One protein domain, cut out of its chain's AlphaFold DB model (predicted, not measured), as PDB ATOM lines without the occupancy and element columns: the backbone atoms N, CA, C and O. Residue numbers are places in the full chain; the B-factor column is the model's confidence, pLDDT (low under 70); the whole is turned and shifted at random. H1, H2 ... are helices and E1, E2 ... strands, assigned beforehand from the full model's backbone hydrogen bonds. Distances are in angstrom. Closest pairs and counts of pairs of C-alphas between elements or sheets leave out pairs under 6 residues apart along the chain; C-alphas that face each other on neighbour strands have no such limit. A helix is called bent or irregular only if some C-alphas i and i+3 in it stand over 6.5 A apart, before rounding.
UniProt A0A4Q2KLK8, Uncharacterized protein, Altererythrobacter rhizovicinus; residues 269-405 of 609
ATOM      1  N   ASP A 269      -8.929  11.721  46.495       98.62
ATOM      2  CA  ASP A 269      -8.887  10.436  45.793       98.62
ATOM      3  C   ASP A 269     -10.074  10.279  44.827       98.62
ATOM      4  O   ASP A 269      -9.892   9.861  43.681       98.62
ATOM      5  N   LEU A 270     -11.285  10.671  45.248       98.50
ATOM      6  CA  LEU A 270     -12.476  10.710  44.392       98.50
ATOM      7  C   LEU A 270     -12.257  11.614  43.174       98.50
ATOM      8  O   LEU A 270     -12.539  11.214  42.041       98.50
ATOM      9  N   HIS A 271     -11.769  12.833  43.402       98.56
ATOM     10  CA  HIS A 271     -11.529  13.808  42.345       98.56
ATOM     11  C   HIS A 271     -10.514  13.277  41.323       98.56
ATOM     12  O   HIS A 271     -10.760  13.354  40.117       98.56
ATOM     13  N   ASP A 272      -9.404  12.696  41.787       98.50
ATOM     14  CA  ASP A 272      -8.359  12.133  40.925       98.50
ATOM     15  C   ASP A 272      -8.867  10.927  40.127       98.50
ATOM     16  O   ASP A 272      -8.637  10.838  38.917       98.50
ATOM     17  N   ALA A 273      -9.618  10.028  40.771       98.62
ATOM     18  CA  ALA A 273     -10.211   8.871  40.109       98.62
ATOM     19  C   ALA A 273     -11.204   9.287  39.011       98.62
ATOM     20  O   ALA A 273     -11.119   8.783  37.889       98.62
ATOM     21  N   LEU A 274     -12.109  10.229  39.305       98.50
ATOM     22  CA  LEU A 274     -13.080  10.729  38.329       98.50
ATOM     23  C   LEU A 274     -12.398  11.453  37.170       98.50
ATOM     24  O   LEU A 274     -12.645  11.117  36.017       98.50
ATOM     25  N   THR A 275     -11.534  12.429  37.451       98.06
ATOM     26  CA  THR A 275     -10.896  13.230  36.391       98.06
ATOM     27  C   THR A 275      -9.999  12.387  35.489       98.06
ATOM     28  O   THR A 275     -10.024  12.571  34.272       98.06
ATOM     29  N   SER A 276      -9.262  11.421  36.048       98.19
ATOM     30  CA  SER A 276      -8.472  10.478  35.254       98.19
ATOM     31  C   SER A 276      -9.355   9.617  34.349       98.19
ATOM     32  O   SER A 276      -9.035   9.431  33.173       98.19
ATOM     33  N   GLU A 277     -10.453   9.078  34.883       98.62
ATOM     34  CA  GLU A 277     -11.339   8.193  34.128       98.62
ATOM     35  C   GLU A 277     -12.082   8.935  33.015       98.62
ATOM     36  O   GLU A 277     -12.111   8.478  31.871       98.62
ATOM     37  N   ILE A 278     -12.610  10.117  33.333       98.44
ATOM     38  CA  ILE A 278     -13.313  10.993  32.393       98.44
ATOM     39  C   ILE A 278     -12.376  11.433  31.269       98.44
ATOM     40  O   ILE A 278     -12.718  11.300  30.099       98.44
ATOM     41  N   LEU A 279     -11.157  11.880  31.587       98.06
ATOM     42  CA  LEU A 279     -10.202  12.310  30.564       98.06
ATOM     43  C   LEU A 279      -9.822  11.165  29.611       98.06
ATOM     44  O   LEU A 279      -9.664  11.382  28.406       98.06
ATOM     45  N   ALA A 280      -9.653   9.948  30.134       98.31
ATOM     46  CA  ALA A 280      -9.360   8.775  29.317       98.31
ATOM     47  C   ALA A 280     -10.530   8.425  28.386       98.31
ATOM     48  O   ALA A 280     -10.314   8.154  27.198       98.31
ATOM     49  N   HIS A 281     -11.755   8.463  28.914       98.38
ATOM     50  CA  HIS A 281     -12.977   8.271  28.143       98.38
ATOM     51  C   HIS A 281     -13.119   9.322  27.039       98.38
ATOM     52  O   HIS A 281     -13.216   8.968  25.866       98.38
ATOM     53  N   ASP A 282     -13.050  10.603  27.389       98.19
ATOM     54  CA  ASP A 282     -13.334  11.709  26.481       98.19
ATOM     55  C   ASP A 282     -12.333  11.767  25.320       98.19
ATOM     56  O   ASP A 282     -12.719  11.876  24.154       98.19
ATOM     57  N   ARG A 283     -11.038  11.553  25.587       98.31
ATOM     58  CA  ARG A 283     -10.027  11.426  24.519       98.31
ATOM     59  C   ARG A 283     -10.311  10.256  23.586       98.31
ATOM     60  O   ARG A 283     -10.160  10.375  22.366       98.31
ATOM     61  N   ARG A 284     -10.727   9.112  24.139       98.12
ATOM     62  CA  ARG A 284     -11.103   7.946  23.334       98.12
ATOM     63  C   ARG A 284     -12.334   8.266  22.488       98.12
ATOM     64  O   ARG A 284     -12.304   7.972  21.294       98.12
ATOM     65  N   TYR A 285     -13.374   8.850  23.079       98.12
ATOM     66  CA  TYR A 285     -14.621   9.191  22.399       98.12
ATOM     67  C   TYR A 285     -14.368  10.166  21.246       98.12
ATOM     68  O   TYR A 285     -14.741   9.882  20.112       98.12
ATOM     69  N   ALA A 286     -13.625  11.248  21.490       98.00
ATOM     70  CA  ALA A 286     -13.260  12.230  20.470       98.00
ATOM     71  C   ALA A 286     -12.565  11.608  19.246       98.00
ATOM     72  O   ALA A 286     -12.789  12.034  18.116       98.00
ATOM     73  N   ARG A 287     -11.726  10.582  19.447       97.50
ATOM     74  CA  ARG A 287     -10.972   9.941  18.358       97.50
ATOM     75  C   ARG A 287     -11.676   8.766  17.702       97.50
ATOM     76  O   ARG A 287     -11.482   8.541  16.506       97.50
ATOM     77  N   LYS A 288     -12.422   7.979  18.475       97.81
ATOM     78  CA  LYS A 288     -12.927   6.660  18.063       97.81
ATOM     79  C   LYS A 288     -14.446   6.531  18.160       97.81
ATOM     80  O   LYS A 288     -14.963   5.471  17.818       97.81
ATOM     81  N   GLY A 289     -15.147   7.572  18.603       96.50
ATOM     82  CA  GLY A 289     -16.576   7.525  18.894       96.50
ATOM     83  C   GLY A 289     -16.898   6.654  20.116       96.50
ATOM     84  O   GLY A 289     -15.990   6.331  20.892       96.50
ATOM     85  N   PRO A 290     -18.165   6.246  20.297       95.81
ATOM     86  CA  PRO A 290     -18.612   5.518  21.483       95.81
ATOM     87  C   PRO A 290     -17.870   4.192  21.724       95.81
ATOM     88  O   PRO A 290     -17.291   3.568  20.823       95.81
ATOM     89  N   ALA A 291     -17.833   3.785  22.987       94.88
ATOM     90  CA  ALA A 291     -17.288   2.526  23.478       94.88
ATOM     91  C   ALA A 291     -18.402   1.619  24.019       94.88
ATOM     92  O   ALA A 291     -19.544   1.657  23.569       94.88
ATOM     93  N   ASP A 292     -18.048   0.807  25.011       96.38
ATOM     94  CA  ASP A 292     -18.996   0.293  25.987       96.38
ATOM     95  C   ASP A 292     -19.366   1.415  26.980       96.38
ATOM     96  O   ASP A 292     -18.769   1.555  28.050       96.38
ATOM     97  N   GLU A 293     -20.299   2.274  26.564       97.12
ATOM     98  CA  GLU A 293     -20.767   3.427  27.346       97.12
ATOM     99  C   GLU A 293     -21.431   2.993  28.665       97.12
ATOM    100  O   GLU A 293     -21.216   3.611  29.705       97.12
ATOM    101  N   ASP A 294     -22.162   1.875  28.657       97.38
ATOM    102  CA  ASP A 294     -22.832   1.338  29.845       97.38
ATOM    103  C   ASP A 294     -21.809   0.859  30.894       97.38
ATOM    104  O   ASP A 294     -22.010   1.018  32.103       97.38
ATOM    105  N   ALA A 295     -20.697   0.251  30.459       97.94
ATOM    106  CA  ALA A 295     -19.604  -0.107  31.361       97.94
ATOM    107  C   ALA A 295     -18.909   1.130  31.943       97.94
ATOM    108  O   ALA A 295     -18.535   1.121  33.120       97.94
ATOM    109  N   TYR A 296     -18.755   2.192  31.150       98.44
ATOM    110  CA  TYR A 296     -18.200   3.459  31.617       98.44
ATOM    111  C   TYR A 296     -19.104   4.127  32.665       98.44
ATOM    112  O   TYR A 296     -18.623   4.463  33.747       98.44
ATOM    113  N   GLU A 297     -20.415   4.214  32.423       98.31
ATOM    114  CA  GLU A 297     -21.386   4.736  33.398       98.31
ATOM    115  C   GLU A 297     -21.337   3.958  34.722       98.31
ATOM    116  O   GLU A 297     -21.224   4.554  35.795       98.31
ATOM    117  N   LYS A 298     -21.308   2.618  34.665       98.25
ATOM    118  CA  LYS A 298     -21.153   1.768  35.862       98.25
ATOM    119  C   LYS A 298     -19.854   2.040  36.611       98.25
ATOM    120  O   LYS A 298     -19.839   1.993  37.841       98.25
ATOM    121  N   LYS A 299     -18.764   2.307  35.891       98.44
ATOM    122  CA  LYS A 299     -17.466   2.613  36.494       98.44
ATOM    123  C   LYS A 299     -17.480   3.962  37.208       98.44
ATOM    124  O   LYS A 299     -16.986   4.034  38.331       98.44
ATOM    125  N   LEU A 300     -18.095   4.991  36.620       98.44
ATOM    126  CA  LEU A 300     -18.304   6.276  37.294       98.44
ATOM    127  C   LEU A 300     -19.148   6.105  38.564       98.44
ATOM    128  O   LEU A 300     -18.757   6.583  39.629       98.44
ATOM    129  N   THR A 301     -20.251   5.354  38.486       98.00
ATOM    130  CA  THR A 301     -21.093   5.041  39.652       98.00
ATOM    131  C   THR A 301     -20.307   4.314  40.742       98.00
ATOM    132  O   THR A 301     -20.444   4.648  41.915       98.00
ATOM    133  N   ALA A 302     -19.447   3.357  40.380       98.06
ATOM    134  CA  ALA A 302     -18.617   2.633  41.342       98.06
ATOM    135  C   ALA A 302     -17.603   3.548  42.052       98.06
ATOM    136  O   ALA A 302     -17.401   3.407  43.256       98.06
ATOM    137  N   ILE A 303     -16.999   4.501  41.334       98.44
ATOM    138  CA  ILE A 303     -16.094   5.501  41.922       98.44
ATOM    139  C   ILE A 303     -16.850   6.372  42.942       98.44
ATOM    140  O   ILE A 303     -16.392   6.534  44.074       98.44
ATOM    141  N   LEU A 304     -18.031   6.880  42.573       97.75
ATOM    142  CA  LEU A 304     -18.873   7.708  43.448       97.75
ATOM    143  C   LEU A 304     -19.342   6.940  44.694       97.75
ATOM    144  O   LEU A 304     -19.235   7.443  45.813       97.75
ATOM    145  N   ALA A 305     -19.823   5.708  44.507       96.25
ATOM    146  CA  ALA A 305     -20.273   4.845  45.595       96.25
ATOM    147  C   ALA A 305     -19.128   4.478  46.548       96.25
ATOM    148  O   ALA A 305     -19.303   4.553  47.761       96.25
ATOM    149  N   SER A 306     -17.938   4.168  46.023       96.94
ATOM    150  CA  SER A 306     -16.771   3.831  46.846       96.94
ATOM    151  C   SER A 306     -16.321   4.992  47.741       96.94
ATOM    152  O   SER A 306     -15.932   4.764  48.887       96.94
ATOM    153  N   ALA A 307     -16.393   6.235  47.258       96.69
ATOM    154  CA  ALA A 307     -16.117   7.406  48.091       96.69
ATOM    155  C   ALA A 307     -17.192   7.600  49.174       96.69
ATOM    156  O   ALA A 307     -16.865   7.868  50.328       96.69
ATOM    157  N   ALA A 308     -18.469   7.412  48.832       95.69
ATOM    158  CA  ALA A 308     -19.568   7.511  49.791       95.69
ATOM    159  C   ALA A 308     -19.492   6.446  50.903       95.69
ATOM    160  O   ALA A 308     -19.683   6.769  52.077       95.69
ATOM    161  N   GLU A 309     -19.161   5.199  50.559       95.31
ATOM    162  CA  GLU A 309     -19.023   4.084  51.506       95.31
ATOM    163  C   GLU A 309     -17.924   4.316  52.550       95.31
ATOM    164  O   GLU A 309     -18.068   3.879  53.694       95.31
ATOM    165  N   GLN A 310     -16.854   5.027  52.180       95.19
ATOM    166  CA  GLN A 310     -15.769   5.386  53.097       95.19
ATOM    167  C   GLN A 310     -16.195   6.419  54.149       95.19
ATOM    168  O   GLN A 310     -15.621   6.445  55.230       95.19
ATOM    169  N   LEU A 311     -17.213   7.239  53.871       90.06
ATOM    170  CA  LEU A 311     -17.632   8.334  54.755       90.06
ATOM    171  C   LEU A 311     -18.887   8.002  55.564       90.06
ATOM    172  O   LEU A 311     -19.021   8.412  56.715       90.06
ATOM    173  N   ALA A 312     -19.855   7.328  54.937       81.50
ATOM    174  CA  ALA A 312     -21.211   7.238  55.463       81.50
ATOM    175  C   ALA A 312     -21.933   5.960  55.028       81.50
ATOM    176  O   ALA A 312     -22.595   5.906  53.992       81.50
ATOM    177  N   GLN A 313     -21.859   4.930  55.870       75.62
ATOM    178  CA  GLN A 313     -22.536   3.662  55.612       75.62
ATOM    179  C   GLN A 313     -24.065   3.818  55.594       75.62
ATOM    180  O   GLN A 313     -24.656   4.418  56.493       75.62
ATOM    181  N   GLY A 314     -24.712   3.212  54.594       78.31
ATOM    182  CA  GLY A 314     -26.174   3.089  54.522       78.31
ATOM    183  C   GLY A 314     -26.920   4.306  53.967       78.31
ATOM    184  O   GLY A 314     -28.149   4.309  53.994       78.31
ATOM    185  N   VAL A 315     -26.210   5.314  53.456       85.69
ATOM    186  CA  VAL A 315     -26.789   6.474  52.763       85.69
ATOM    187  C   VAL A 315     -26.462   6.378  51.267       85.69
ATOM    188  O   VAL A 315     -25.404   5.869  50.899       85.69
ATOM    189  N   GLY A 316     -27.364   6.836  50.391       90.06
ATOM    190  CA  GLY A 316     -27.093   6.910  48.951       90.06
ATOM    191  C   GLY A 316     -25.891   7.811  48.648       90.06
ATOM    192  O   GLY A 316     -25.632   8.774  49.372       90.06
ATOM    193  N   TRP A 317     -25.148   7.513  47.576       93.81
ATOM    194  CA  TRP A 317     -23.903   8.231  47.284       93.81
ATOM    195  C   TRP A 317     -24.125   9.738  47.093       93.81
ATOM    196  O   TRP A 317     -23.329  10.524  47.592       93.81
ATOM    197  N   GLN A 318     -25.227  10.157  46.462       93.44
ATOM    198  CA  GLN A 318     -25.547  11.578  46.264       93.44
ATOM    199  C   GLN A 318     -25.645  12.333  47.594       93.44
ATOM    200  O   GLN A 318     -24.972  13.343  47.778       93.44
ATOM    201  N   ASP A 319     -26.419  11.810  48.543       93.94
ATOM    202  CA  ASP A 319     -26.606  12.426  49.858       93.94
ATOM    203  C   ASP A 319     -25.305  12.448  50.672       93.94
ATOM    204  O   ASP A 319     -25.018  13.425  51.367       93.94
ATOM    205  N   ALA A 320     -24.497  11.385  50.585       95.50
ATOM    206  CA  ALA A 320     -23.200  11.325  51.252       95.50
ATOM    207  C   ALA A 320     -22.231  12.377  50.687       95.50
ATOM    208  O   ALA A 320     -21.669  13.164  51.449       95.50
ATOM    209  N   LEU A 321     -22.073  12.448  49.363       96.50
ATOM    210  CA  LEU A 321     -21.177  13.417  48.726       96.50
ATOM    211  C   LEU A 321     -21.663  14.864  48.915       96.50
ATOM    212  O   LEU A 321     -20.848  15.759  49.149       96.50
ATOM    213  N   TYR A 322     -22.976  15.103  48.887       95.94
ATOM    214  CA  TYR A 322     -23.550  16.416  49.177       95.94
ATOM    215  C   TYR A 322     -23.246  16.853  50.611       95.94
ATOM    216  O   TYR A 322     -22.744  17.955  50.832       95.94
ATOM    217  N   ARG A 323     -23.486  15.979  51.593       94.25
ATOM    218  CA  ARG A 323     -23.277  16.312  53.006       94.25
ATOM    219  C   ARG A 323     -21.805  16.540  53.341       94.25
ATOM    220  O   ARG A 323     -21.484  17.524  54.006       94.25
ATOM    221  N   GLU A 324     -20.928  15.645  52.899       94.81
ATOM    222  CA  GLU A 324     -19.518  15.669  53.304       94.81
ATOM    223  C   GLU A 324     -18.691  16.652  52.466       94.81
ATOM    224  O   GLU A 324     -17.840  17.370  52.997       94.81
ATOM    225  N   PHE A 325     -18.956  16.730  51.159       96.31
ATOM    226  CA  PHE A 325     -18.135  17.499  50.217       96.31
ATOM    227  C   PHE A 325     -18.845  18.716  49.635       96.31
ATOM    228  O   PHE A 325     -18.195  19.563  49.028       96.31
ATOM    229  N   GLY A 326     -20.159  18.846  49.827       96.31
ATOM    230  CA  GLY A 326     -20.951  19.827  49.092       96.31
ATOM    231  C   GLY A 326     -21.068  19.486  47.609       96.31
ATOM    232  O   GLY A 326     -21.276  20.394  46.818       96.31
ATOM    233  N   LEU A 327     -20.897  18.224  47.204       97.69
ATOM    234  CA  LEU A 327     -21.007  17.821  45.801       97.69
ATOM    235  C   LEU A 327     -22.439  17.426  45.446       97.69
ATOM    236  O   LEU A 327     -23.054  16.618  46.134       97.69
ATOM    237  N   TRP A 328     -22.945  17.943  44.332       97.06
ATOM    238  CA  TRP A 328     -24.250  17.566  43.797       97.06
ATOM    239  C   TRP A 328     -24.209  17.507  42.273       97.06
ATOM    240  O   TRP A 328     -23.379  18.159  41.627       97.06
ATOM    241  N   GLY A 329     -25.077  16.686  41.689       95.00
ATOM    242  CA  GLY A 329     -25.016  16.410  40.270       95.00
ATOM    243  C   GLY A 329     -26.054  15.426  39.760       95.00
ATOM    244  O   GLY A 329     -26.914  14.955  40.501       95.00
ATOM    245  N   THR A 330     -25.941  15.094  38.478       94.31
ATOM    246  CA  THR A 330     -26.724  14.018  37.865       94.31
ATOM    247  C   THR A 330     -26.161  12.655  38.252       94.31
ATOM    248  O   THR A 330     -24.984  12.520  38.595       94.31
ATOM    249  N   GLU A 331     -26.976  11.612  38.119       94.62
ATOM    250  CA  GLU A 331     -26.425  10.266  37.965       94.62
ATOM    251  C   GLU A 331     -25.560  10.195  36.691       94.62
ATOM    252  O   GLU A 331     -25.770  10.989  35.758       94.62
ATOM    253  N   PRO A 332     -24.570   9.285  36.632       96.69
ATOM    254  CA  PRO A 332     -23.887   8.986  35.383       96.69
ATOM    255  C   PRO A 332     -24.889   8.592  34.294       96.69
ATOM    256  O   PRO A 332     -25.771   7.768  34.520       96.69
ATOM    257  N   GLY A 333     -24.762   9.202  33.122       95.81
ATOM    258  CA  GLY A 333     -25.708   9.035  32.026       95.81
ATOM    259  C   GLY A 333     -25.302   9.828  30.792       95.81
ATOM    260  O   GLY A 333     -24.197  10.367  30.715       95.81
ATOM    261  N   LYS A 334     -26.199   9.902  29.805       94.69
ATOM    262  CA  LYS A 334     -25.905  10.502  28.496       94.69
ATOM    263  C   LYS A 334     -26.350  11.950  28.404       94.69
ATOM    264  O   LYS A 334     -27.524  12.255  28.589       94.69
ATOM    265  N   SER A 335     -25.434  12.792  27.943       91.69
ATOM    266  CA  SER A 335     -25.694  14.181  27.570       91.69
ATOM    267  C   SER A 335     -25.244  14.396  26.130       91.69
ATOM    268  O   SER A 335     -24.088  14.153  25.789       91.69
ATOM    269  N   ASN A 336     -26.165  14.816  25.255       87.69
ATOM    270  CA  ASN A 336     -25.923  14.945  23.809       87.69
ATOM    271  C   ASN A 336     -25.347  13.670  23.157       87.69
ATOM    272  O   ASN A 336     -24.502  13.744  22.269       87.69
ATOM    273  N   GLY A 337     -25.796  12.495  23.613       91.25
ATOM    274  CA  GLY A 337     -25.376  11.196  23.079       91.25
ATOM    275  C   GLY A 337     -24.019  10.681  23.575       91.25
ATOM    276  O   GLY A 337     -23.581   9.636  23.096       91.25
ATOM    277  N   VAL A 338     -23.379  11.368  24.527       96.38
ATOM    278  CA  VAL A 338     -22.105  10.950  25.137       96.38
ATOM    279  C   VAL A 338     -22.310  10.675  26.620       96.38
ATOM    280  O   VAL A 338     -22.901  11.512  27.308       96.38
ATOM    281  N   SER A 339     -21.842   9.528  27.115       97.75
ATOM    282  CA  SER A 339     -21.941   9.216  28.539       97.75
ATOM    283  C   SER A 339     -20.982  10.070  29.370       97.75
ATOM    284  O   SER A 339     -19.910  10.475  28.921       97.75
ATOM    285  N   GLY A 340     -21.375  10.376  30.601       96.56
ATOM    286  CA  GLY A 340     -20.601  11.186  31.530       96.56
ATOM    287  C   GLY A 340     -21.385  11.498  32.800       96.56
ATOM    288  O   GLY A 340     -22.356  10.828  33.130       96.56
ATOM    289  N   VAL A 341     -20.953  12.529  33.521       96.62
ATOM    290  CA  VAL A 341     -21.614  13.020  34.738       96.62
ATOM    291  C   VAL A 341     -21.595  14.547  34.770       96.62
ATOM    292  O   VAL A 341     -20.637  15.158  34.292       96.62
ATOM    293  N   HIS A 342     -22.625  15.171  35.335       97.56
ATOM    294  CA  HIS A 342     -22.594  16.583  35.714       97.56
ATOM    295  C   HIS A 342     -22.418  16.661  37.219       97.56
ATOM    296  O   HIS A 342     -23.361  16.358  37.934       97.56
ATOM    297  N   LEU A 343     -21.233  17.026  37.704       98.25
ATOM    298  CA  LEU A 343     -20.926  17.016  39.135       98.25
ATOM    299  C   LEU A 343     -20.123  18.256  39.510       98.25
ATOM    300  O   LEU A 343     -19.069  18.515  38.926       98.25
ATOM    301  N   GLY A 344     -20.611  19.013  40.488       98.25
ATOM    302  CA  GLY A 344     -19.958  20.226  40.972       98.25
ATOM    303  C   GLY A 344     -20.273  20.525  42.427       98.25
ATOM    304  O   GLY A 344     -21.021  19.796  43.076       98.25
ATOM    305  N   HIS A 345     -19.672  21.596  42.934       98.38
ATOM    306  CA  HIS A 345     -19.818  22.029  44.316       98.38
ATOM    307  C   HIS A 345     -21.019  22.960  44.441       98.38
ATOM    308  O   HIS A 345     -21.137  23.938  43.705       98.38
ATOM    309  N   VAL A 346     -21.906  22.660  45.379       98.00
ATOM    310  CA  VAL A 346     -23.089  23.456  45.675       98.00
ATOM    311  C   VAL A 346     -22.669  24.725  46.402       98.00
ATOM    312  O   VAL A 346     -22.077  24.672  47.479       98.00
ATOM    313  N   VAL A 347     -22.995  25.870  45.809       96.38
ATOM    314  CA  VAL A 347     -22.721  27.198  46.381       96.38
ATOM    315  C   VAL A 347     -24.004  27.921  46.796       96.38
ATOM    316  O   VAL A 347     -23.969  28.751  47.701       96.38
ATOM    317  N   VAL A 348     -25.142  27.548  46.207       95.38
ATOM    318  CA  VAL A 348     -26.493  27.962  46.614       95.38
ATOM    319  C   VAL A 348     -27.383  26.725  46.610       95.38
ATOM    320  O   VAL A 348     -27.270  25.906  45.699       95.38
ATOM    321  N   ASP A 349     -28.239  26.591  47.617       96.00
ATOM    322  CA  ASP A 349     -29.302  25.585  47.689       96.00
ATOM    323  C   ASP A 349     -30.440  26.163  48.525       96.00
ATOM    324  O   ASP A 349     -30.457  26.033  49.749       96.00
ATOM    325  N   GLU A 350     -31.346  26.861  47.852       95.00
ATOM    326  CA  GLU A 350     -32.401  27.635  48.496       95.00
ATOM    327  C   GLU A 350     -33.784  27.243  47.985       95.00
ATOM    328  O   GLU A 350     -33.946  26.646  46.920       95.00
ATOM    329  N   ARG A 351     -34.814  27.605  48.746       95.25
ATOM    330  CA  ARG A 351     -36.210  27.505  48.316       95.25
ATOM    331  C   ARG A 351     -36.742  28.904  48.057       95.25
ATOM    332  O   ARG A 351     -36.888  29.692  48.991       95.25
ATOM    333  N   GLN A 352     -37.041  29.205  46.799       94.50
ATOM    334  CA  GLN A 352     -37.599  30.489  46.401       94.50
ATOM    335  C   GLN A 352     -39.112  30.371  46.264       94.50
ATOM    336  O   GLN A 352     -39.634  29.561  45.494       94.50
ATOM    337  N   LYS A 353     -39.835  31.225  46.988       95.06
ATOM    338  CA  LYS A 353     -41.270  31.392  46.777       95.06
ATOM    339  C   LYS A 353     -41.495  32.166  45.481       95.06
ATOM    340  O   LYS A 353     -40.971  33.263  45.319       95.06
ATOM    341  N   VAL A 354     -42.354  31.640  44.616       94.69
ATOM    342  CA  VAL A 354     -42.767  32.302  43.377       94.69
ATOM    343  C   VAL A 354     -44.208  32.769  43.525       94.69
ATOM    344  O   VAL A 354     -45.065  32.040  44.030       94.69
ATOM    345  N   THR A 355     -44.497  33.998  43.102       94.75
ATOM    346  CA  THR A 355     -45.860  34.539  43.055       94.75
ATOM    347  C   THR A 355     -46.072  35.292  41.748       94.75
ATOM    348  O   THR A 355     -45.397  36.284  41.501       94.75
ATOM    349  N   GLN A 356     -47.013  34.825  40.927       94.44
ATOM    350  CA  GLN A 356     -47.391  35.444  39.651       94.44
ATOM    351  C   GLN A 356     -48.908  35.336  39.481       94.44
ATOM    352  O   GLN A 356     -49.483  34.276  39.734       94.44
ATOM    353  N   ASP A 357     -49.567  36.428  39.094       89.38
ATOM    354  CA  ASP A 357     -51.014  36.481  38.816       89.38
ATOM    355  C   ASP A 357     -51.900  35.882  39.921       89.38
ATOM    356  O   ASP A 357     -52.817  35.102  39.668       89.38
ATOM    357  N   ASN A 358     -51.610  36.234  41.178       89.50
ATOM    358  CA  ASN A 358     -52.274  35.712  42.383       89.50
ATOM    359  C   ASN A 358     -52.114  34.197  42.619       89.50
ATOM    360  O   ASN A 358     -52.733  33.651  43.533       89.50
ATOM    361  N   ARG A 359     -51.266  33.513  41.847       92.88
ATOM    362  CA  ARG A 359     -50.849  32.129  42.092       92.88
ATOM    363  C   ARG A 359     -49.549  32.121  42.884       92.88
ATOM    364  O   ARG A 359     -48.785  33.084  42.858       92.88
ATOM    365  N   SER A 360     -49.305  31.055  43.635       94.88
ATOM    366  CA  SER A 360     -48.077  30.899  44.412       94.88
ATOM    367  C   SER A 360     -47.572  29.468  44.359       94.88
ATOM    368  O   SER A 360     -48.364  28.530  44.374       94.88
ATOM    369  N   GLY A 361     -46.253  29.330  44.329       94.50
ATOM    370  CA  GLY A 361     -45.538  28.062  44.312       94.50
ATOM    371  C   GLY A 361     -44.158  28.228  44.934       94.50
ATOM    372  O   GLY A 361     -43.830  29.284  45.484       94.50
ATOM    373  N   GLU A 362     -43.353  27.180  44.851       95.56
ATOM    374  CA  GLU A 362     -41.982  27.167  45.348       95.56
ATOM    375  C   GLU A 362     -41.098  26.439  44.337       95.56
ATOM    376  O   GLU A 362     -41.487  25.388  43.829       95.56
ATOM    377  N   ILE A 363     -39.917  26.997  44.074       95.19
ATOM    378  CA  ILE A 363     -38.828  26.313  43.377       95.19
ATOM    379  C   ILE A 363     -37.689  26.063  44.364       95.19
ATOM    380  O   ILE A 363     -37.395  26.912  45.208       95.19
ATOM    381  N   ARG A 364     -37.021  24.917  44.257       96.00
ATOM    382  CA  ARG A 364     -35.711  24.709  44.881       96.00
ATOM    383  C   ARG A 364     -34.644  25.115  43.873       96.00
ATOM    384  O   ARG A 364     -34.592  24.537  42.795       96.00
ATOM    385  N   PHE A 365     -33.798  26.078  44.204       96.06
ATOM    386  CA  PHE A 365     -32.748  26.568  43.322       96.06
ATOM    387  C   PHE A 365     -31.373  26.143  43.832       96.06
ATOM    388  O   PHE A 365     -30.960  26.518  44.928       96.06
ATOM    389  N   ILE A 366     -30.670  25.348  43.026       97.12
ATOM    390  CA  ILE A 366     -29.328  24.845  43.312       97.12
ATOM    391  C   ILE A 366     -28.354  25.473  42.320       97.12
ATOM    392  O   ILE A 366     -28.533  25.366  41.108       97.12
ATOM    393  N   VAL A 367     -27.275  26.069  42.816       97.38
ATOM    394  CA  VAL A 367     -26.185  26.574  41.973       97.38
ATOM    395  C   VAL A 367     -24.945  25.729  42.200       97.38
ATOM    396  O   VAL A 367     -24.434  25.640  43.317       97.38
ATOM    397  N   LEU A 368     -24.444  25.140  41.117       98.00
ATOM    398  CA  LEU A 368     -23.201  24.384  41.072       98.00
ATOM    399  C   LEU A 368     -22.066  25.258  40.539       98.00
ATOM    400  O   LEU A 368     -22.204  25.945  39.524       98.00
ATOM    401  N   ASP A 369     -20.916  25.185  41.192       97.50
ATOM    402  CA  ASP A 369     -19.670  25.831  40.790       97.50
ATOM    403  C   ASP A 369     -18.500  24.845  40.884       97.50
ATOM    404  O   ASP A 369     -18.653  23.733  41.389       97.50
ATOM    405  N   ASN A 370     -17.331  25.234  40.365       96.75
ATOM    406  CA  ASN A 370     -16.098  24.448  40.392       96.75
ATOM    407  C   ASN A 370     -16.368  22.974  40.054       96.75
ATOM    408  O   ASN A 370     -16.138  22.067  40.857       96.75
ATOM    409  N   MET A 371     -16.958  22.777  38.872       97.75
ATOM    410  CA  MET A 371     -17.381  21.472  38.373       97.75
ATOM    411  C   MET A 371     -16.189  20.515  38.307       97.75
ATOM    412  O   MET A 371     -15.145  20.880  37.770       97.75
ATOM    413  N   ILE A 372     -16.376  19.279  38.775       97.88
ATOM    414  CA  ILE A 372     -15.457  18.170  38.482       97.88
ATOM    415  C   ILE A 372     -15.592  17.807  37.001       97.88
ATOM    416  O   ILE A 372     -14.598  17.620  36.304       97.88
ATOM    417  N   HIS A 373     -16.830  17.757  36.503       97.56
ATOM    418  CA  HIS A 373     -17.122  17.558  35.089       97.56
ATOM    419  C   HIS A 373     -18.507  18.105  34.725       97.56
ATOM    420  O   HIS A 373     -19.430  18.081  35.541       97.56
ATOM    421  N   ASN A 374     -18.651  18.610  33.495       96.25
ATOM    422  CA  ASN A 374     -19.899  19.194  32.995       96.25
ATOM    423  C   ASN A 374     -20.198  18.776  31.543       96.25
ATOM    424  O   ASN A 374     -20.527  19.619  30.714       96.25
ATOM    425  N   SER A 375     -20.106  17.477  31.247       96.00
ATOM    426  CA  SER A 375     -20.202  16.831  29.920       96.00
ATOM    427  C   SER A 375     -18.953  16.875  29.040       96.00
ATOM    428  O   SER A 375     -18.172  17.825  29.067       96.00
ATOM    429  N   PHE A 376     -18.894  15.891  28.140       97.25
ATOM    430  CA  PHE A 376     -17.938  15.811  27.038       97.25
ATOM    431  C   PHE A 376     -17.882  17.098  26.204       97.25
ATOM    432  O   PHE A 376     -16.809  17.526  25.795       97.25
ATOM    433  N   SER A 377     -19.026  17.758  25.978       95.12
ATOM    434  CA  SER A 377     -19.069  19.011  25.212       95.12
ATOM    435  C   SER A 377     -18.317  20.154  25.903       95.12
ATOM    436  O   SER A 377     -17.632  20.915  25.221       95.12
ATOM    437  N   ALA A 378     -18.363  20.212  27.242       95.25
ATOM    438  CA  ALA A 378     -17.574  21.149  28.046       95.25
ATOM    439  C   ALA A 378     -16.092  20.901  27.904       95.25
ATOM    440  O   ALA A 378     -15.334  21.850  27.725       95.25
ATOM    441  N   TRP A 379     -15.691  19.638  27.976       97.06
ATOM    442  CA  TRP A 379     -14.301  19.272  27.808       97.06
ATOM    443  C   TRP A 379     -13.823  19.577  26.386       97.06
ATOM    444  O   TRP A 379     -12.891  20.360  26.226       97.06
ATOM    445  N   LEU A 380     -14.498  19.049  25.358       97.00
ATOM    446  CA  LEU A 380     -14.078  19.155  23.958       97.00
ATOM    447  C   LEU A 380     -14.017  20.613  23.490       97.00
ATOM    448  O   LEU A 380     -13.057  21.019  22.844       97.00
ATOM    449  N   MET A 381     -15.016  21.420  23.852       94.56
ATOM    450  CA  MET A 381     -15.072  22.838  23.489       94.56
ATOM    451  C   MET A 381     -14.305  23.731  24.470       94.56
ATOM    452  O   MET A 381     -14.471  24.949  24.424       94.56
ATOM    453  N   ASP A 382     -13.498  23.152  25.364       94.25
ATOM    454  CA  ASP A 382     -12.629  23.877  26.292       94.25
ATOM    455  C   ASP A 382     -13.393  24.938  27.107       94.25
ATOM    456  O   ASP A 382     -13.031  26.110  27.203       94.25
ATOM    457  N   GLY A 383     -14.548  24.522  27.628       91.38
ATOM    458  CA  GLY A 383     -15.466  25.337  28.414       91.38
ATOM    459  C   GLY A 383     -16.371  26.267  27.604       91.38
ATOM    460  O   GLY A 383     -17.296  26.829  28.191       91.38
ATOM    461  N   ALA A 384     -16.179  26.421  26.286       89.31
ATOM    462  CA  ALA A 384     -16.985  27.326  25.457       89.31
ATOM    463  C   ALA A 384     -18.438  26.847  25.277       89.31
ATOM    464  O   ALA A 384     -19.364  27.665  25.242       89.31
ATOM    465  N   SER A 385     -18.656  25.531  25.248       89.62
ATOM    466  CA  SER A 385     -19.980  24.904  25.182       89.62
ATOM    467  C   SER A 385     -20.169  23.964  26.358       89.62
ATOM    468  O   SER A 385     -19.311  23.138  26.591       89.62
ATOM    469  N   ALA A 386     -21.270  24.069  27.089       91.62
ATOM    470  CA  ALA A 386     -21.699  23.062  28.056       91.62
ATOM    471  C   ALA A 386     -23.135  23.357  28.492       91.62
ATOM    472  O   ALA A 386     -23.555  24.520  28.382       91.62
ATOM    473  N   PRO A 387     -23.833  22.377  29.092       92.31
ATOM    474  CA  PRO A 387     -25.074  22.636  29.806       92.31
ATOM    475  C   PRO A 387     -24.894  23.728  30.866       92.31
ATOM    476  O   PRO A 387     -23.956  23.694  31.668       92.31
ATOM    477  N   GLY A 388     -25.776  24.728  30.814       92.00
ATOM    478  CA  GLY A 388     -25.832  25.843  31.765       92.00
ATOM    479  C   GLY A 388     -26.716  25.567  32.980       92.00
ATOM    480  O   GLY A 388     -26.730  26.370  33.909       92.00
ATOM    481  N   GLY A 389     -27.444  24.452  32.978       93.25
ATOM    482  CA  GLY A 389     -28.401  24.077  34.007       93.25
ATOM    483  C   GLY A 389     -29.375  23.009  33.514       93.25
ATOM    484  O   GLY A 389     -29.316  22.618  32.345       93.25
ATOM    485  N   TRP A 390     -30.225  22.523  34.412       93.44
ATOM    486  CA  TRP A 390     -31.310  21.581  34.129       93.44
ATOM    487  C   TRP A 390     -32.376  21.645  35.228       93.44
ATOM    488  O   TRP A 390     -32.110  22.117  36.333       93.44
ATOM    489  N   ALA A 391     -33.572  21.142  34.931       91.19
ATOM    490  CA  ALA A 391     -34.625  20.942  35.918       91.19
ATOM    491  C   ALA A 391     -34.641  19.486  36.409       91.19
ATOM    492  O   ALA A 391     -34.357  18.555  35.653       91.19
ATOM    493  N   VAL A 392     -34.994  19.294  37.676       90.44
ATOM    494  CA  VAL A 392     -35.248  18.006  38.322       90.44
ATOM    495  C   VAL A 392     -36.652  18.048  38.912       90.44
ATOM    496  O   VAL A 392     -37.018  18.992  39.618       90.44
ATOM    497  N   ASP A 393     -37.450  17.036  38.583       87.31
ATOM    498  CA  ASP A 393     -38.812  16.829  39.087       87.31
ATOM    499  C   ASP A 393     -39.753  18.043  38.924       87.31
ATOM    500  O   ASP A 393     -40.676  18.239  39.710       87.31
ATOM    501  N   GLY A 394     -39.497  18.899  37.928       84.56
ATOM    502  CA  GLY A 394     -40.303  20.081  37.592       84.56
ATOM    503  C   GLY A 394     -40.208  21.264  38.564       84.56
ATOM    504  O   GLY A 394     -40.583  22.365  38.188       84.56
ATOM    505  N   ALA A 395     -39.683  21.079  39.779       89.75
ATOM    506  CA  ALA A 395     -39.626  22.127  40.809       89.75
ATOM    507  C   ALA A 395     -38.219  22.400  41.362       89.75
ATOM    508  O   ALA A 395     -38.026  23.374  42.088       89.75
ATOM    509  N   THR A 396     -37.230  21.558  41.051       95.44
ATOM    510  CA  THR A 396     -35.829  21.823  41.396       95.44
ATOM    511  C   THR A 396     -35.092  22.309  40.161       95.44
ATOM    512  O   THR A 396     -35.016  21.597  39.166       95.44
ATOM    513  N   ILE A 397     -34.521  23.504  40.224       95.56
ATOM    514  CA  ILE A 397     -33.759  24.112  39.138       95.56
ATOM    515  C   ILE A 397     -32.292  24.127  39.523       95.56
ATOM    516  O   ILE A 397     -31.919  24.604  40.594       95.56
ATOM    517  N   VAL A 398     -31.454  23.610  38.635       96.38
ATOM    518  CA  VAL A 398     -30.012  23.525  38.825       96.38
ATOM    519  C   VAL A 398     -29.341  24.441  37.820       96.38
ATOM    520  O   VAL A 398     -29.566  24.307  36.621       96.38
ATOM    521  N   GLN A 399     -28.471  25.329  38.284       96.19
ATOM    522  CA  GLN A 399     -27.660  26.197  37.436       96.19
ATOM    523  C   GLN A 399     -26.178  25.849  37.563       96.19
ATOM    524  O   GLN A 399     -25.661  25.660  38.660       96.19
ATOM    525  N   VAL A 400     -25.459  25.835  36.440       96.38
ATOM    526  CA  VAL A 400     -24.000  25.671  36.414       96.38
ATOM    527  C   VAL A 400     -23.328  27.036  36.269       96.38
ATOM    528  O   VAL A 400     -23.138  27.544  35.159       96.38
ATOM    529  N   ARG A 401     -22.933  27.637  37.397       95.19
ATOM    530  CA  ARG A 401     -22.374  28.996  37.487       95.19
ATOM    531  C   ARG A 401     -21.188  29.266  36.549       95.19
ATOM    532  O   ARG A 401     -21.202  30.320  35.910       95.19
ATOM    533  N   PRO A 402     -20.203  28.358  36.364       93.81
ATOM    534  CA  PRO A 402     -19.071  28.592  35.465       93.81
ATOM    535  C   PRO A 402     -19.447  28.984  34.033       93.81
ATOM    536  O   PRO A 402     -18.694  29.705  33.379       93.81
ATOM    537  N   ARG A 403     -20.624  28.565  33.548       92.00
ATOM    538  CA  ARG A 403     -21.120  28.938  32.214       92.00
ATOM    539  C   ARG A 403     -21.501  30.403  32.093       92.00
ATOM    540  O   ARG A 403     -21.395  30.965  31.007       92.00
ATOM    541  N   TYR A 404     -21.861  31.027  33.203       91.81
ATOM    542  CA  TYR A 404     -22.231  32.434  33.263       91.81
ATOM    543  C   TYR A 404     -21.042  33.316  33.647       91.81
ATOM    544  O   TYR A 404     -20.997  34.466  33.230       91.81
ATOM    545  N   LEU A 405     -20.043  32.783  34.363       91.81
ATOM    546  CA  LEU A 405     -18.866  33.543  34.802       91.81
ATOM    547  C   LEU A 405     -18.132  34.240  33.653       91.81
ATOM    548  O   LEU A 405     -17.922  35.447  33.703       91.81
TER     549      LEU A 405
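AT A GLANCE: This is residues 269 to 405 of the 609 residues of an uncharacterized protein of Altererythrobacter rhizovicinus (UniProt A0A4Q2KLK8). A twisted sheet of five strands is drawn out into a long hairpin, E4 and E5, whose tip, residues 355 to 360, sticks out at one end of the domain, while a helical hairpin of H1 and H2 stands at the other end. The short hairpin E2 and E3 packs on these two helices, H3 packs on the sheet at E1, and the small helices H4 and H5 sit near the bent inner ends of the strands. The printed part has 137 residues, with five named helices and seven named strands in the order H1 H2 H3 E1 E2 E3 E4 E5 H4 E6 E7 H5; the large sheet is mixed, ordered E1 E4 E5 E7 E6, and the class is mixed, helices and strands. The whole is compact, with a radius of gyration of the C-alphas of 16.1 A and spans of 54 by 37 by 25 A.

HOW THE PARTS SIT: Look first at E4, residues 342 to 356, and E5, residues 359 to 374, an antiparallel hairpin with N 352 and O 363 at 2.8 A, within hydrogen-bond range. E4 bends by 97 degrees at residue 345 and E5 by 112 degrees at residue 371. Beside E4 find the edge strand E1, residues 327 to 329, antiparallel, with N 328 and O 344 at 3.0 A. Beside E5 find E7, residues 396 to 400, parallel, with N 366 and O 397 at 2.8 A. E6, residues 389 to 392, is the other edge strand and forms a hairpin with E7, with N 392 and O 396 at 2.7 A. H3, residues 317 to 325, is on this sheet; the C-alphas of Leu 321 and Leu 327 are its closest to E1, 5.3 A apart. H1, residues 269 to 288, only grazes the sheet with residues 270 to 279, and H5, residues 402 to 405, only grazes it too. H2, residues 293 to 311, touches H1 at a shallow tilt of 7 degrees, opposite ways, closest at the C-alphas of Leu 270 and Ala 307, 6.2 A. With residues 304 to 311 alone, H2 touches H3 at a steep tilt of 50 degrees, closest at the C-alphas of Ala 308 and Trp 317, 5.1 A. The antiparallel hairpin E2, residues 333 to 335, and E3, residues 338 to 340, has N 340 and O 333 at 2.8 A; the closest C-alphas of E3 and H2 are those of Ser 339 and Glu 293, 6.0 A. H4, residues 376 to 380, touches H1, whose residues 282 to 286 alone take part, closest at the C-alphas of Phe 376 and Asp 282, 6.2 A. In H1, H3 and H4 every O i to N i+4 pair is within hydrogen-bond range, in H2 14 of 15; H5 is too short for such a pair.

IN THESE COORDINATES: Find C-alpha 342 at (-22.594, 16.583, 35.714), where E4 begins; it spans 31.4 A, and E5 34.8 A. H1 starts at C-alpha 269, (-8.887, 10.436, 45.793), and spans 28.3 A; H2 spans 28.0 A. H5 ends at C-alpha 405, (-18.866, 33.543, 34.802).

THE WHOLE: The two C-alphas farthest apart are those of Lys 288 and Asn 358, 54.6 A. The printed part has no cut, and no link is long; H4 to E6, with 8 residues, is short and the others are tight. The mean pLDDT of the printed part is 95.1, and no printed residue is under 70.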